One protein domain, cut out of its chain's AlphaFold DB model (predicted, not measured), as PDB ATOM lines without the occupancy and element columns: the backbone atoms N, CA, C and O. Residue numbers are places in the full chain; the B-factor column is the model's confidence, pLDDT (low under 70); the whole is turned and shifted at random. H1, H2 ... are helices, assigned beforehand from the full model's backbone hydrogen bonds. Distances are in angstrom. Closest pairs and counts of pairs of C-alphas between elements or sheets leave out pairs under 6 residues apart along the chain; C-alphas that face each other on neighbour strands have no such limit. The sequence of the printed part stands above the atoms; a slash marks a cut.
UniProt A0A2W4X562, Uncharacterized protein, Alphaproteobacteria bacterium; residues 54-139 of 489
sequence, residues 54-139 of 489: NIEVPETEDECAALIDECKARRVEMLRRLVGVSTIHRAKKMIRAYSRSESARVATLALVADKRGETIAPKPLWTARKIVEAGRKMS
ATOM      1  N   ASN A  54      18.003  50.656 -10.993       70.75
ATOM      2  CA  ASN A  54      18.144  51.947 -11.670       70.75
ATOM      3  C   ASN A  54      17.606  51.952 -13.108       70.75
ATOM      4  O   ASN A  54      18.304  52.289 -14.055       70.75
ATOM      5  N   ILE A  55      16.334  51.586 -13.261       80.38
ATOM      6  CA  ILE A  55      15.537  51.923 -14.436       80.38
ATOM      7  C   ILE A  55      15.348  53.442 -14.450       80.38
ATOM      8  O   ILE A  55      14.672  53.998 -13.579       80.38
ATOM      9  N   GLU A  56      15.933  54.117 -15.432       86.00
ATOM     10  CA  GLU A  56      15.577  55.497 -15.750       86.00
ATOM     11  C   GLU A  56      14.167  55.522 -16.343       86.00
ATOM     12  O   GLU A  56      13.754  54.578 -17.012       86.00
ATOM     13  N   VAL A  57      13.388  56.556 -16.017       88.31
ATOM     14  CA  VAL A  57      12.032  56.709 -16.559       88.31
ATOM     15  C   VAL A  57      12.181  57.451 -17.881       88.31
ATOM     16  O   VAL A  57      12.594  58.611 -17.830       88.31
ATOM     17  N   PRO A  58      11.870  56.818 -19.025       91.00
ATOM     18  CA  PRO A  58      11.910  57.503 -20.308       91.00
ATOM     19  C   PRO A  58      10.951  58.695 -20.341       91.00
ATOM     20  O   PRO A  58       9.960  58.744 -19.603       91.00
ATOM     21  N   GLU A  59      11.238  59.665 -21.203       89.38
ATOM     22  CA  GLU A  59      10.424  60.878 -21.294       89.38
ATOM     23  C   GLU A  59       9.098  60.617 -22.017       89.38
ATOM     24  O   GLU A  59       8.076  61.221 -21.664       89.38
ATOM     25  N   THR A  60       9.100  59.683 -22.973       93.50
ATOM     26  CA  THR A  60       7.950  59.375 -23.830       93.50
ATOM     27  C   THR A  60       7.184  58.124 -23.381       93.50
ATOM     28  O   THR A  60       7.719  57.224 -22.727       93.50
ATOM     29  N   GLU A  61       5.895  58.053 -23.734       92.00
ATOM     30  CA  GLU A  61       5.050  56.886 -23.431       92.00
ATOM     31  C   GLU A  61       5.458  55.647 -24.247       92.00
ATOM     32  O   GLU A  61       5.430  54.541 -23.708       92.00
ATOM     33  N   ASP A  62       5.906  55.820 -25.495       91.69
ATOM     34  CA  ASP A  62       6.328  54.714 -26.366       91.69
ATOM     35  C   ASP A  62       7.606  54.038 -25.847       91.69
ATOM     36  O   ASP A  62       7.686  52.809 -25.772       91.69
ATOM     37  N   GLU A  63       8.585  54.824 -25.393       91.75
ATOM     38  CA  GLU A  63       9.788  54.288 -24.748       91.75
ATOM     39  C   GLU A  63       9.451  53.593 -23.422       91.75
ATOM     40  O   GLU A  63      10.006  52.536 -23.111       91.75
ATOM     41  N   CYS A  64       8.508  54.140 -22.645       93.19
ATOM     42  CA  CYS A  64       8.017  53.481 -21.435       93.19
ATOM     43  C   CYS A  64       7.334  52.141 -21.754       93.19
ATOM     44  O   CYS A  64       7.510  51.178 -21.005       93.19
ATOM     45  N   ALA A  65       6.574  52.058 -22.847       92.69
ATOM     46  CA  ALA A  65       5.927  50.826 -23.285       92.69
ATOM     47  C   ALA A  65       6.962  49.766 -23.697       92.69
ATOM     48  O   ALA A  65       6.912  48.638 -23.198       92.69
ATOM     49  N   ALA A  66       7.964  50.143 -24.498       92.31
ATOM     50  CA  ALA A  66       9.064  49.254 -24.876       92.31
ATOM     51  C   ALA A  66       9.839  48.736 -23.646       92.31
ATOM     52  O   ALA A  66      10.141  47.544 -23.530       92.31
ATOM     53  N   LEU A  67      10.098  49.613 -22.672       93.12
ATOM     54  CA  LEU A  67      10.737  49.259 -21.404       93.12
ATOM     55  C   LEU A  67       9.891  48.286 -20.563       93.12
ATOM     56  O   LEU A  67      10.441  47.392 -19.909       93.12
ATOM     57  N   ILE A  68       8.563  48.431 -20.556       95.56
ATOM     58  CA  ILE A  68       7.658  47.495 -19.871       95.56
ATOM     59  C   ILE A  68       7.786  46.092 -20.467       95.56
ATOM     60  O   ILE A  68       7.863  45.121 -19.707       95.56
ATOM     61  N   ASP A  69       7.846  45.969 -21.791       94.50
ATOM     62  CA  ASP A  69       7.979  44.673 -22.460       94.50
ATOM     63  C   ASP A  69       9.330  44.014 -22.168       94.50
ATOM     64  O   ASP A  69       9.388  42.822 -21.838       94.50
ATOM     65  N   GLU A  70      10.410  44.796 -22.138       94.31
ATOM     66  CA  GLU A  70      11.709  44.300 -21.686       94.31
ATOM     67  C   GLU A  70      11.653  43.824 -20.223       94.31
ATOM     68  O   GLU A  70      12.143  42.743 -19.872       94.31
ATOM     69  N   CYS A  71      10.999  44.593 -19.348       95.19
ATOM     70  CA  CYS A  71      10.799  44.216 -17.952       95.19
ATOM     71  C   CYS A  71       9.991  42.915 -17.818       95.19
ATOM     72  O   CYS A  71      10.315  42.087 -16.958       95.19
ATOM     73  N   LYS A  72       8.968  42.700 -18.659       95.69
ATOM     74  CA  LYS A  72       8.176  41.458 -18.702       95.69
ATOM     75  C   LYS A  72       9.057  40.261 -19.068       95.69
ATOM     76  O   LYS A  72       9.024  39.259 -18.348       95.69
ATOM     77  N   ALA A  73       9.899  40.376 -20.097       93.94
ATOM     78  CA  ALA A  73      10.838  39.321 -20.491       93.94
ATOM     79  C   ALA A  73      11.846  38.999 -19.371       93.94
ATOM     80  O   ALA A  73      12.021  37.843 -18.974       93.94
ATOM     81  N   ARG A  74      12.440  40.040 -18.776       92.44
ATOM     82  CA  ARG A  74      13.363  39.936 -17.635       92.44
ATOM     83  C   ARG A  74      12.725  39.246 -16.427       92.44
ATOM     84  O   ARG A  74      13.340  38.378 -15.810       92.44
ATOM     85  N   ARG A  75      11.476  39.589 -16.096       95.12
ATOM     86  CA  ARG A  75      10.727  38.978 -14.987       95.12
ATOM     87  C   ARG A  75      10.603  37.460 -15.153       95.12
ATOM     88  O   ARG A  75      10.754  36.742 -14.165       95.12
ATOM     89  N   VAL A  76      10.340  36.970 -16.368       95.44
ATOM     90  CA  VAL A  76      10.237  35.526 -16.651       95.44
ATOM     91  C   VAL A  76      11.558  34.816 -16.354       95.44
ATOM     92  O   VAL A  76      11.562  33.797 -15.664       95.44
ATOM     93  N   GLU A  77      12.680  35.378 -16.800       94.00
ATOM     94  CA  GLU A  77      14.011  34.822 -16.538       94.00
ATOM     95  C   GLU A  77      14.332  34.776 -15.036       94.00
ATOM     96  O   GLU A  77      14.818  33.768 -14.519       94.00
ATOM     97  N   MET A  78      13.986  35.830 -14.291       94.06
ATOM     98  CA  MET A  78      14.176  35.840 -12.839       94.06
ATOM     99  C   MET A  78      13.342  34.766 -12.124       94.06
ATOM    100  O   MET A  78      13.839  34.135 -11.190       94.06
ATOM    101  N   LEU A  79      12.095  34.542 -12.554       95.25
ATOM    102  CA  LEU A  79      11.235  33.496 -11.994       95.25
ATOM    103  C   LEU A  79      11.764  32.095 -12.313       95.25
ATOM    104  O   LEU A  79      11.760  31.242 -11.433       95.25
ATOM    105  N   ARG A  80      12.294  31.856 -13.519       94.44
ATOM    106  CA  ARG A  80      12.921  30.565 -13.868       94.44
ATOM    107  C   ARG A  80      14.067  30.208 -12.927       94.44
ATOM    108  O   ARG A  80      14.179  29.061 -12.518       94.44
ATOM    109  N   ARG A  81      14.873  31.192 -12.517       90.94
ATOM    110  CA  ARG A  81      15.974  30.979 -11.560       90.94
ATOM    111  C   ARG A  81      15.495  30.611 -10.156       90.94
ATOM    112  O   ARG A  81      16.263  30.019  -9.403       90.94
ATOM    113  N   LEU A  82      14.268  30.982  -9.788       92.88
ATOM    114  CA  LEU A  82      13.654  30.605  -8.511       92.88
ATOM    115  C   LEU A  82      13.140  29.160  -8.503       92.88
ATOM    116  O   LEU A  82      12.951  28.607  -7.422       92.88
ATOM    117  N   VAL A  83      12.932  28.546  -9.669       92.06
ATOM    118  CA  VAL A  83      12.394  27.184  -9.763       92.06
ATOM    119  C   VAL A  83      13.375  26.172  -9.178       92.06
ATOM    120  O   VAL A  83      14.553  26.151  -9.526       92.06
ATOM    121  N   GLY A  84      12.870  25.304  -8.297       78.12
ATOM    122  CA  GLY A  84      13.641  24.183  -7.751       78.12
ATOM    123  C   GLY A  84      14.731  24.593  -6.758       78.12
ATOM    124  O   GLY A  84      15.709  23.870  -6.576       78.12
ATOM    125  N   VAL A  85      14.596  25.758  -6.115       87.38
ATOM    126  CA  VAL A  85      15.524  26.175  -5.061       87.38
ATOM    127  C   VAL A  85      15.440  25.203  -3.878       87.38
ATOM    128  O   VAL A  85      14.418  25.093  -3.214       87.38
ATOM    129  N   SER A  86      16.552  24.521  -3.598       82.25
ATOM    130  CA  SER A  86      16.601  23.371  -2.683       82.25
ATOM    131  C   SER A  86      16.541  23.700  -1.189       82.25
ATOM    132  O   SER A  86      16.372  22.795  -0.380       82.25
ATOM    133  N   THR A  87      16.714  24.965  -0.788       87.81
ATOM    134  CA  THR A  87      16.703  25.357   0.632       87.81
ATOM    135  C   THR A  87      15.877  26.611   0.874       87.81
ATOM    136  O   THR A  87      15.926  27.572   0.100       87.81
ATOM    137  N   ILE A  88      15.183  26.650   2.015       86.75
ATOM    138  CA  ILE A  88      14.359  27.800   2.411       86.75
ATOM    139  C   ILE A  88      15.188  29.084   2.568       86.75
ATOM    140  O   ILE A  88      14.729  30.167   2.209       86.75
ATOM    141  N   HIS A  89      16.438  28.982   3.038       89.12
ATOM    142  CA  HIS A  89      17.336  30.132   3.169       89.12
ATOM    143  C   HIS A  89      17.665  30.749   1.802       89.12
ATOM    144  O   HIS A  89      17.564  31.967   1.614       89.12
ATOM    145  N   ARG A  90      18.007  29.908   0.815       90.75
ATOM    146  CA  ARG A  90      18.262  30.363  -0.555       90.75
ATOM    147  C   ARG A  90      16.989  30.918  -1.193       90.75
ATOM    148  O   ARG A  90      17.065  31.975  -1.819       90.75
ATOM    149  N   ALA A  91      15.836  30.285  -0.969       91.31
ATOM    150  CA  ALA A  91      14.545  30.774  -1.454       91.31
ATOM    151  C   ALA A  91      14.247  32.177  -0.905       91.31
ATOM    152  O   ALA A  91      14.024  33.099  -1.686       91.31
ATOM    153  N   LYS A  92      14.384  32.388   0.414       92.62
ATOM    154  CA  LYS A  92      14.234  33.705   1.065       92.62
ATOM    155  C   LYS A  92      15.150  34.763   0.439       92.62
ATOM    156  O   LYS A  92      14.705  35.873   0.137       92.62
ATOM    157  N   LYS A  93      16.429  34.438   0.208       92.38
ATOM    158  CA  LYS A  93      17.397  35.362  -0.417       92.38
ATOM    159  C   LYS A  93      16.999  35.728  -1.849       92.38
ATOM    160  O   LYS A  93      17.044  36.904  -2.213       92.38
ATOM    161  N   MET A  94      16.606  34.746  -2.655       93.88
ATOM    162  CA  MET A  94      16.266  34.959  -4.062       93.88
ATOM    163  C   MET A  94      14.921  35.670  -4.233       93.88
ATOM    164  O   MET A  94      14.833  36.598  -5.032       93.88
ATOM    165  N   ILE A  95      13.909  35.336  -3.428       94.56
ATOM    166  CA  ILE A  95      12.620  36.045  -3.405       94.56
ATOM    167  C   ILE A  95      12.818  37.502  -2.985       94.56
ATOM    168  O   ILE A  95      12.242  38.409  -3.588       94.56
ATOM    169  N   ARG A  96      13.689  37.770  -2.004       93.44
ATOM    170  CA  ARG A  96      14.059  39.143  -1.626       93.44
ATOM    171  C   ARG A  96      14.733  39.897  -2.775       93.44
ATOM    172  O   ARG A  96      14.463  41.079  -2.962       93.44
ATOM    173  N   ALA A  97      15.611  39.245  -3.536       92.69
ATOM    174  CA  ALA A  97      16.243  39.864  -4.700       92.69
ATOM    175  C   ALA A  97      15.221  40.158  -5.811       92.69
ATOM    176  O   ALA A  97      15.198  41.271  -6.333       92.69
ATOM    177  N   TYR A  98      14.343  39.197  -6.111       94.94
ATOM    178  CA  TYR A  98      13.266  39.330  -7.091       94.94
ATOM    179  C   TYR A  98      12.297  40.463  -6.738       94.94
ATOM    180  O   TYR A  98      12.100  41.379  -7.528       94.94
ATOM    181  N   SER A  99      11.763  40.459  -5.517       94.25
ATOM    182  CA  SER A  99      10.793  41.460  -5.055       94.25
ATOM    183  C   SER A  99      11.341  42.890  -4.994       94.25
ATOM    184  O   SER A  99      10.566  43.843  -5.045       94.25
ATOM    185  N   ARG A 100      12.668  43.058  -4.902       93.38
ATOM    186  CA  ARG A 100      13.345  44.366  -4.926       93.38
ATOM    187  C   ARG A 100      13.766  44.820  -6.325       93.38
ATOM    188  O   ARG A 100      14.163  45.972  -6.479       93.38
ATOM    189  N   SER A 101      13.699  43.957  -7.336       94.56
ATOM    190  CA  SER A 101      14.027  44.340  -8.713       94.56
ATOM    191  C   SER A 101      12.995  45.324  -9.253       94.56
ATOM    192  O   SER A 101      11.791  45.109  -9.123       94.56
ATOM    193  N   GLU A 102      13.449  46.423  -9.856       95.12
ATOM    194  CA  GLU A 102      12.544  47.367 -10.522       95.12
ATOM    195  C   GLU A 102      11.848  46.714 -11.717       95.12
ATOM    196  O   GLU A 102      10.633  46.841 -11.834       95.12
ATOM    197  N   SER A 103      12.560  45.914 -12.520       94.94
ATOM    198  CA  SER A 103      11.965  45.213 -13.665       94.94
ATOM    199  C   SER A 103      10.833  44.274 -13.246       94.94
ATOM    200  O   SER A 103       9.758  44.302 -13.840       94.94
ATOM    201  N   ALA A 104      11.024  43.482 -12.185       96.19
ATOM    202  CA  ALA A 104       9.978  42.582 -11.695       96.19
ATOM    203  C   ALA A 104       8.739  43.349 -11.199       96.19
ATOM    204  O   ALA A 104       7.607  42.926 -11.445       96.19
ATOM    205  N   ARG A 105       8.949  44.496 -10.542       96.81
ATOM    206  CA  ARG A 105       7.884  45.352 -10.009       96.81
ATOM    207  C   ARG A 105       7.100  46.063 -11.115       96.81
ATOM    208  O   ARG A 105       5.875  45.977 -11.116       96.81
ATOM    209  N   VAL A 106       7.792  46.698 -12.063       96.56
ATOM    210  CA  VAL A 106       7.192  47.362 -13.235       96.56
ATOM    211  C   VAL A 106       6.405  46.357 -14.074       96.56
ATOM    212  O   VAL A 106       5.225  46.571 -14.337       96.56
ATOM    213  N   ALA A 107       7.010  45.210 -14.404       97.06
ATOM    214  CA  ALA A 107       6.349  44.168 -15.184       97.06
ATOM    215  C   ALA A 107       5.085  43.637 -14.501       97.06
ATOM    216  O   ALA A 107       4.053  43.467 -15.144       97.06
ATOM    217  N   THR A 108       5.149  43.376 -13.193       97.56
ATOM    218  CA  THR A 108       3.986  42.865 -12.455       97.56
ATOM    219  C   THR A 108       2.859  43.892 -12.385       97.56
ATOM    220  O   THR A 108       1.698  43.525 -12.551       97.56
ATOM    221  N   LEU A 109       3.182  45.173 -12.180       96.88
ATOM    222  CA  LEU A 109       2.179  46.236 -12.180       96.88
ATOM    223  C   LEU A 109       1.506  46.378 -13.550       96.88
ATOM    224  O   LEU A 109       0.281  46.448 -13.599       96.88
ATOM    225  N   ALA A 110       2.285  46.333 -14.636       95.88
ATOM    226  CA  ALA A 110       1.756  46.343 -15.998       95.88
ATOM    227  C   ALA A 110       0.769  45.189 -16.231       95.88
ATOM    228  O   ALA A 110      -0.375  45.418 -16.606       95.88
ATOM    229  N   LEU A 111       1.174  43.953 -15.907       95.81
ATOM    230  CA  LEU A 111       0.337  42.759 -16.085       95.81
ATOM    231  C   LEU A 111      -0.995  42.844 -15.323       95.81
ATOM    232  O   LEU A 111      -2.028  42.395 -15.820       95.81
ATOM    233  N   VAL A 112      -0.986  43.398 -14.108       94.94
ATOM    234  CA  VAL A 112      -2.211  43.552 -13.311       94.94
ATOM    235  C   VAL A 112      -3.095  44.679 -13.846       94.94
ATOM    236  O   VAL A 112      -4.315  44.503 -13.873       94.94
ATOM    237  N   ALA A 113      -2.514  45.799 -14.283       93.06
ATOM    238  CA  ALA A 113      -3.258  46.898 -14.898       93.06
ATOM    239  C   ALA A 113      -3.940  46.449 -16.206       93.06
ATOM    240  O   ALA A 113      -5.138  46.686 -16.380       93.06
ATOM    241  N   ASP A 114      -3.218  45.700 -17.047       89.50
ATOM    242  CA  ASP A 114      -3.727  45.102 -18.288       89.50
ATOM    243  C   ASP A 114      -4.886  44.136 -18.008       89.50
ATOM    244  O   ASP A 114      -5.966  44.258 -18.583       89.50
ATOM    245  N   LYS A 115      -4.717  43.212 -17.048       89.06
ATOM    246  CA  LYS A 115      -5.757  42.232 -16.677       89.06
ATOM    247  C   LYS A 115      -7.051  42.883 -16.176       89.06
ATOM    248  O   LYS A 115      -8.121  42.286 -16.282       89.06
ATOM    249  N   ARG A 116      -6.959  44.078 -15.594       86.44
ATOM    250  CA  ARG A 116      -8.112  44.844 -15.105       86.44
ATOM    251  C   ARG A 116      -8.729  45.751 -16.168       86.44
ATOM    252  O   ARG A 116      -9.733  46.393 -15.881       86.44
ATOM    253  N   GLY A 117      -8.154  45.796 -17.372       79.94
ATOM    254  CA  GLY A 117      -8.611  46.662 -18.457       79.94
ATOM    255  C   GLY A 117      -8.393  48.151 -18.179       79.94
ATOM    256  O   GLY A 117      -9.046  48.990 -18.791       79.94
ATOM    257  N   GLU A 118      -7.496  48.506 -17.253       81.31
ATOM    258  CA  GLU A 118      -7.273  49.902 -16.842       81.31
ATOM    259  C   GLU A 118      -6.310  50.660 -17.779       81.31
ATOM    260  O   GLU A 118      -6.168  51.881 -17.660       81.31
ATOM    261  N   THR A 119      -5.675  49.945 -18.714       59.94
ATOM    262  CA  THR A 119      -4.715  50.457 -19.707       59.94
ATOM    263  C   THR A 119      -5.331  50.699 -21.093       59.94
ATOM    264  O   THR A 119      -4.726  51.393 -21.901       59.94
ATOM    265  N   ILE A 120      -6.547  50.197 -21.362       44.62
ATOM    266  CA  ILE A 120      -7.224  50.262 -22.683       44.62
ATOM    267  C   ILE A 120      -8.406  51.265 -22.681       44.62
ATOM    268  O   ILE A 120      -9.127  51.423 -23.663       44.62
ATOM    269  N   ALA A 121      -8.641  51.981 -21.576       57.28
ATOM    270  CA  ALA A 121      -9.724  52.964 -21.496       57.28
ATOM    271  C   ALA A 121      -9.433  54.223 -22.352       57.28
ATOM    272  O   ALA A 121      -8.271  54.605 -22.469       57.28
ATOM    273  N   PRO A 122     -10.463  54.946 -22.858       54.19
ATOM    274  CA  PRO A 122     -10.294  56.177 -23.653       54.19
ATOM    275  C   PRO A 122      -9.436  57.259 -22.977       54.19
ATOM    276  O   PRO A 122      -8.867  58.124 -23.636       54.19
ATOM    277  N   LYS A 123      -9.349  57.208 -21.644       67.81
ATOM    278  CA  LYS A 123      -8.331  57.874 -20.831       67.81
ATOM    279  C   LYS A 123      -7.787  56.828 -19.856       67.81
ATOM    280  O   LYS A 123      -8.457  56.564 -18.853       67.81
ATOM    281  N   PRO A 124      -6.645  56.183 -20.148       72.44
ATOM    282  CA  PRO A 124      -6.161  55.090 -19.322       72.44
ATOM    283  C   PRO A 124      -5.816  55.607 -17.925       72.44
ATOM    284  O   PRO A 124      -5.153  56.637 -17.758       72.44
ATOM    285  N   LEU A 125      -6.282  54.890 -16.901       81.38
ATOM    286  CA  LEU A 125      -5.968  55.229 -15.511       81.38
ATOM    287  C   LEU A 125      -4.453  55.078 -15.276       81.38
ATOM    288  O   LEU A 125      -3.827  55.902 -14.597       81.38
ATOM    289  N   TRP A 126      -3.881  54.054 -15.912       87.75
ATOM    290  CA  TRP A 126      -2.467  53.704 -15.920       87.75
ATOM    291  C   TRP A 126      -1.877  53.895 -17.320       87.75
ATOM    292  O   TRP A 126      -2.125  53.085 -18.206       87.75
ATOM    293  N   THR A 127      -1.089  54.955 -17.514       90.81
ATOM    294  CA  THR A 127      -0.231  55.105 -18.703       90.81
ATOM    295  C   THR A 127       1.064  54.307 -18.524       90.81
ATOM    296  O   THR A 127       1.395  53.922 -17.394       90.81
ATOM    297  N   ALA A 128       1.810  54.056 -19.603       90.94
ATOM    298  CA  ALA A 128       3.065  53.310 -19.535       90.94
ATOM    299  C   ALA A 128       4.064  54.013 -18.604       90.94
ATOM    300  O   ALA A 128       4.633  53.382 -17.709       90.94
ATOM    301  N   ARG A 129       4.179  55.341 -18.703       93.25
ATOM    302  CA  ARG A 129       5.022  56.139 -17.806       93.25
ATOM    303  C   ARG A 129       4.608  56.016 -16.341       93.25
ATOM    304  O   ARG A 129       5.452  55.740 -15.486       93.25
ATOM    305  N   LYS A 130       3.306  56.122 -16.034       93.88
ATOM    306  CA  LYS A 130       2.793  55.929 -14.661       93.88
ATOM    307  C   LYS A 130       3.114  54.538 -14.119       93.88
ATOM    308  O   LYS A 130       3.428  54.407 -12.938       93.88
ATOM    309  N   ILE A 131       3.040  53.501 -14.955       94.88
ATOM    310  CA  ILE A 131       3.388  52.130 -14.565       94.88
ATOM    311  C   ILE A 131       4.876  52.033 -14.208       94.88
ATOM    312  O   ILE A 131       5.204  51.456 -13.169       94.88
ATOM    313  N   VAL A 132       5.772  52.613 -15.013       94.00
ATOM    314  CA  VAL A 132       7.217  52.614 -14.731       94.00
ATOM    315  C   VAL A 132       7.510  53.376 -13.434       94.00
ATOM    316  O   VAL A 132       8.114  52.822 -12.512       94.00
ATOM    317  N   GLU A 133       7.028  54.615 -13.307       93.94
ATOM    318  CA  GLU A 133       7.251  55.465 -12.130       93.94
ATOM    319  C   GLU A 133       6.727  54.831 -10.839       93.94
ATOM    320  O   GLU A 133       7.404  54.831  -9.804       93.94
ATOM    321  N   ALA A 134       5.518  54.274 -10.892       93.62
ATOM    322  CA  ALA A 134       4.911  53.628  -9.747       93.62
ATOM    323  C   ALA A 134       5.633  52.302  -9.448       93.62
ATOM    324  O   ALA A 134       6.048  52.081  -8.313       93.62
ATOM    325  N   GLY A 135       5.861  51.433 -10.436       93.12
ATOM    326  CA  GLY A 135       6.523  50.139 -10.243       93.12
ATOM    327  C   GLY A 135       7.873  50.258  -9.524       93.12
ATOM    328  O   GLY A 135       8.158  49.492  -8.601       93.12
ATOM    329  N   ARG A 136       8.661  51.294  -9.834       92.94
ATOM    330  CA  ARG A 136       9.933  51.598  -9.148       92.94
ATOM    331  C   ARG A 136       9.792  51.902  -7.654       92.94
ATOM    332  O   ARG A 136      10.696  51.605  -6.872       92.94
ATOM    333  N   LYS A 137       8.653  52.452  -7.233       92.75
ATOM    334  CA  LYS A 137       8.341  52.792  -5.834       92.75
ATOM    335  C   LYS A 137       7.639  51.653  -5.085       92.75
ATOM    336  O   LYS A 137       7.463  51.733  -3.871       92.75
ATOM    337  N   MET A 138       7.235  50.585  -5.776       94.50
ATOM    338  CA  MET A 138       6.453  49.498  -5.179       94.50
ATOM    339  C   MET A 138       7.274  48.688  -4.172       94.50
ATOM    340  O   MET A 138       8.406  48.313  -4.444       94.50
ATOM    341  N   SER A 139       6.719  48.367  -3.005       94.31
ATOM    342  CA  SER A 139       7.382  47.512  -2.011       94.31
ATOM    343  C   SER A 139       6.404  46.485  -1.467       94.31
ATOM    344  O   SER A 139       5.253  46.819  -1.192       94.31
TER     345      SER A 139
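AT A GLANCE: This is residues 54 to 139 of the 489 residues of an uncharacterized protein of Alphaproteobacteria bacterium (UniProt A0A2W4X562). A long helix, H1, folds back through H2 as a helical hairpin, and the short helices H3 and H4 pack on the part of H1 away from the hairpin's turn, H3 crossing H1. The hairpin makes most of the length, and a loop, residues 116 to 127, lies towards the other end. The printed part has 86 residues with four named helices, in the order H1, H2, H3, H4, and no named strand: all helix. It is only just compact, close to loose, with a radius of gyration of the C-alphas of 14.1 A, and elongated, spanning 47 by 26 by 20 A.

IN THESE COORDINATES: H1, residues 61 to 82, begins at C-alpha 61 (5.050, 56.886, -23.431) and is 31.4 A long. H2, residues 88 to 100, measures 18.1 A, and H3, residues 102 to 115, 20.0 A. H4, residues 128 to 137, measures 14.7 A and ends at C-alpha 137 (8.341, 52.792, -5.834).

HOW THE PARTS SIT: H1 is the hub, touching the three other helices. With residues 78 to 82 alone it touches H2, its partner in the hairpin, at a shallow tilt of 2 degrees, opposite ways; the closest C-alphas, of Leu 82 and Met 94, are 6.8 A apart. With residues 68 to 75 alone it touches H3, only just about perpendicular at 73 degrees; the closest C-alphas, of Cys 71 and Ser 103, are 4.6 A apart. With residues 61 to 68 alone it touches H4 at a steep tilt of 46 degrees, the same way; the closest C-alphas, of Cys 64 and Ala 128, are 5.3 A apart. H3 and H4 touch at a steep tilt of 51 degrees, opposite ways, with the C-alphas of Val 106 and Gly 135 closest at 4.1 A. H2 and H4 are apart. Every O i to N i+4 pair is within hydrogen-bond range in H1, H2 and H3, and 5 of 6 in H4.

THE WHOLE: The C-alphas farthest apart, of Thr 87 and Pro 122, are 47.6 A apart. The printed part has no cut; the link from H3 to H4 is long. Residues 119 to 123 have pLDDT under 70.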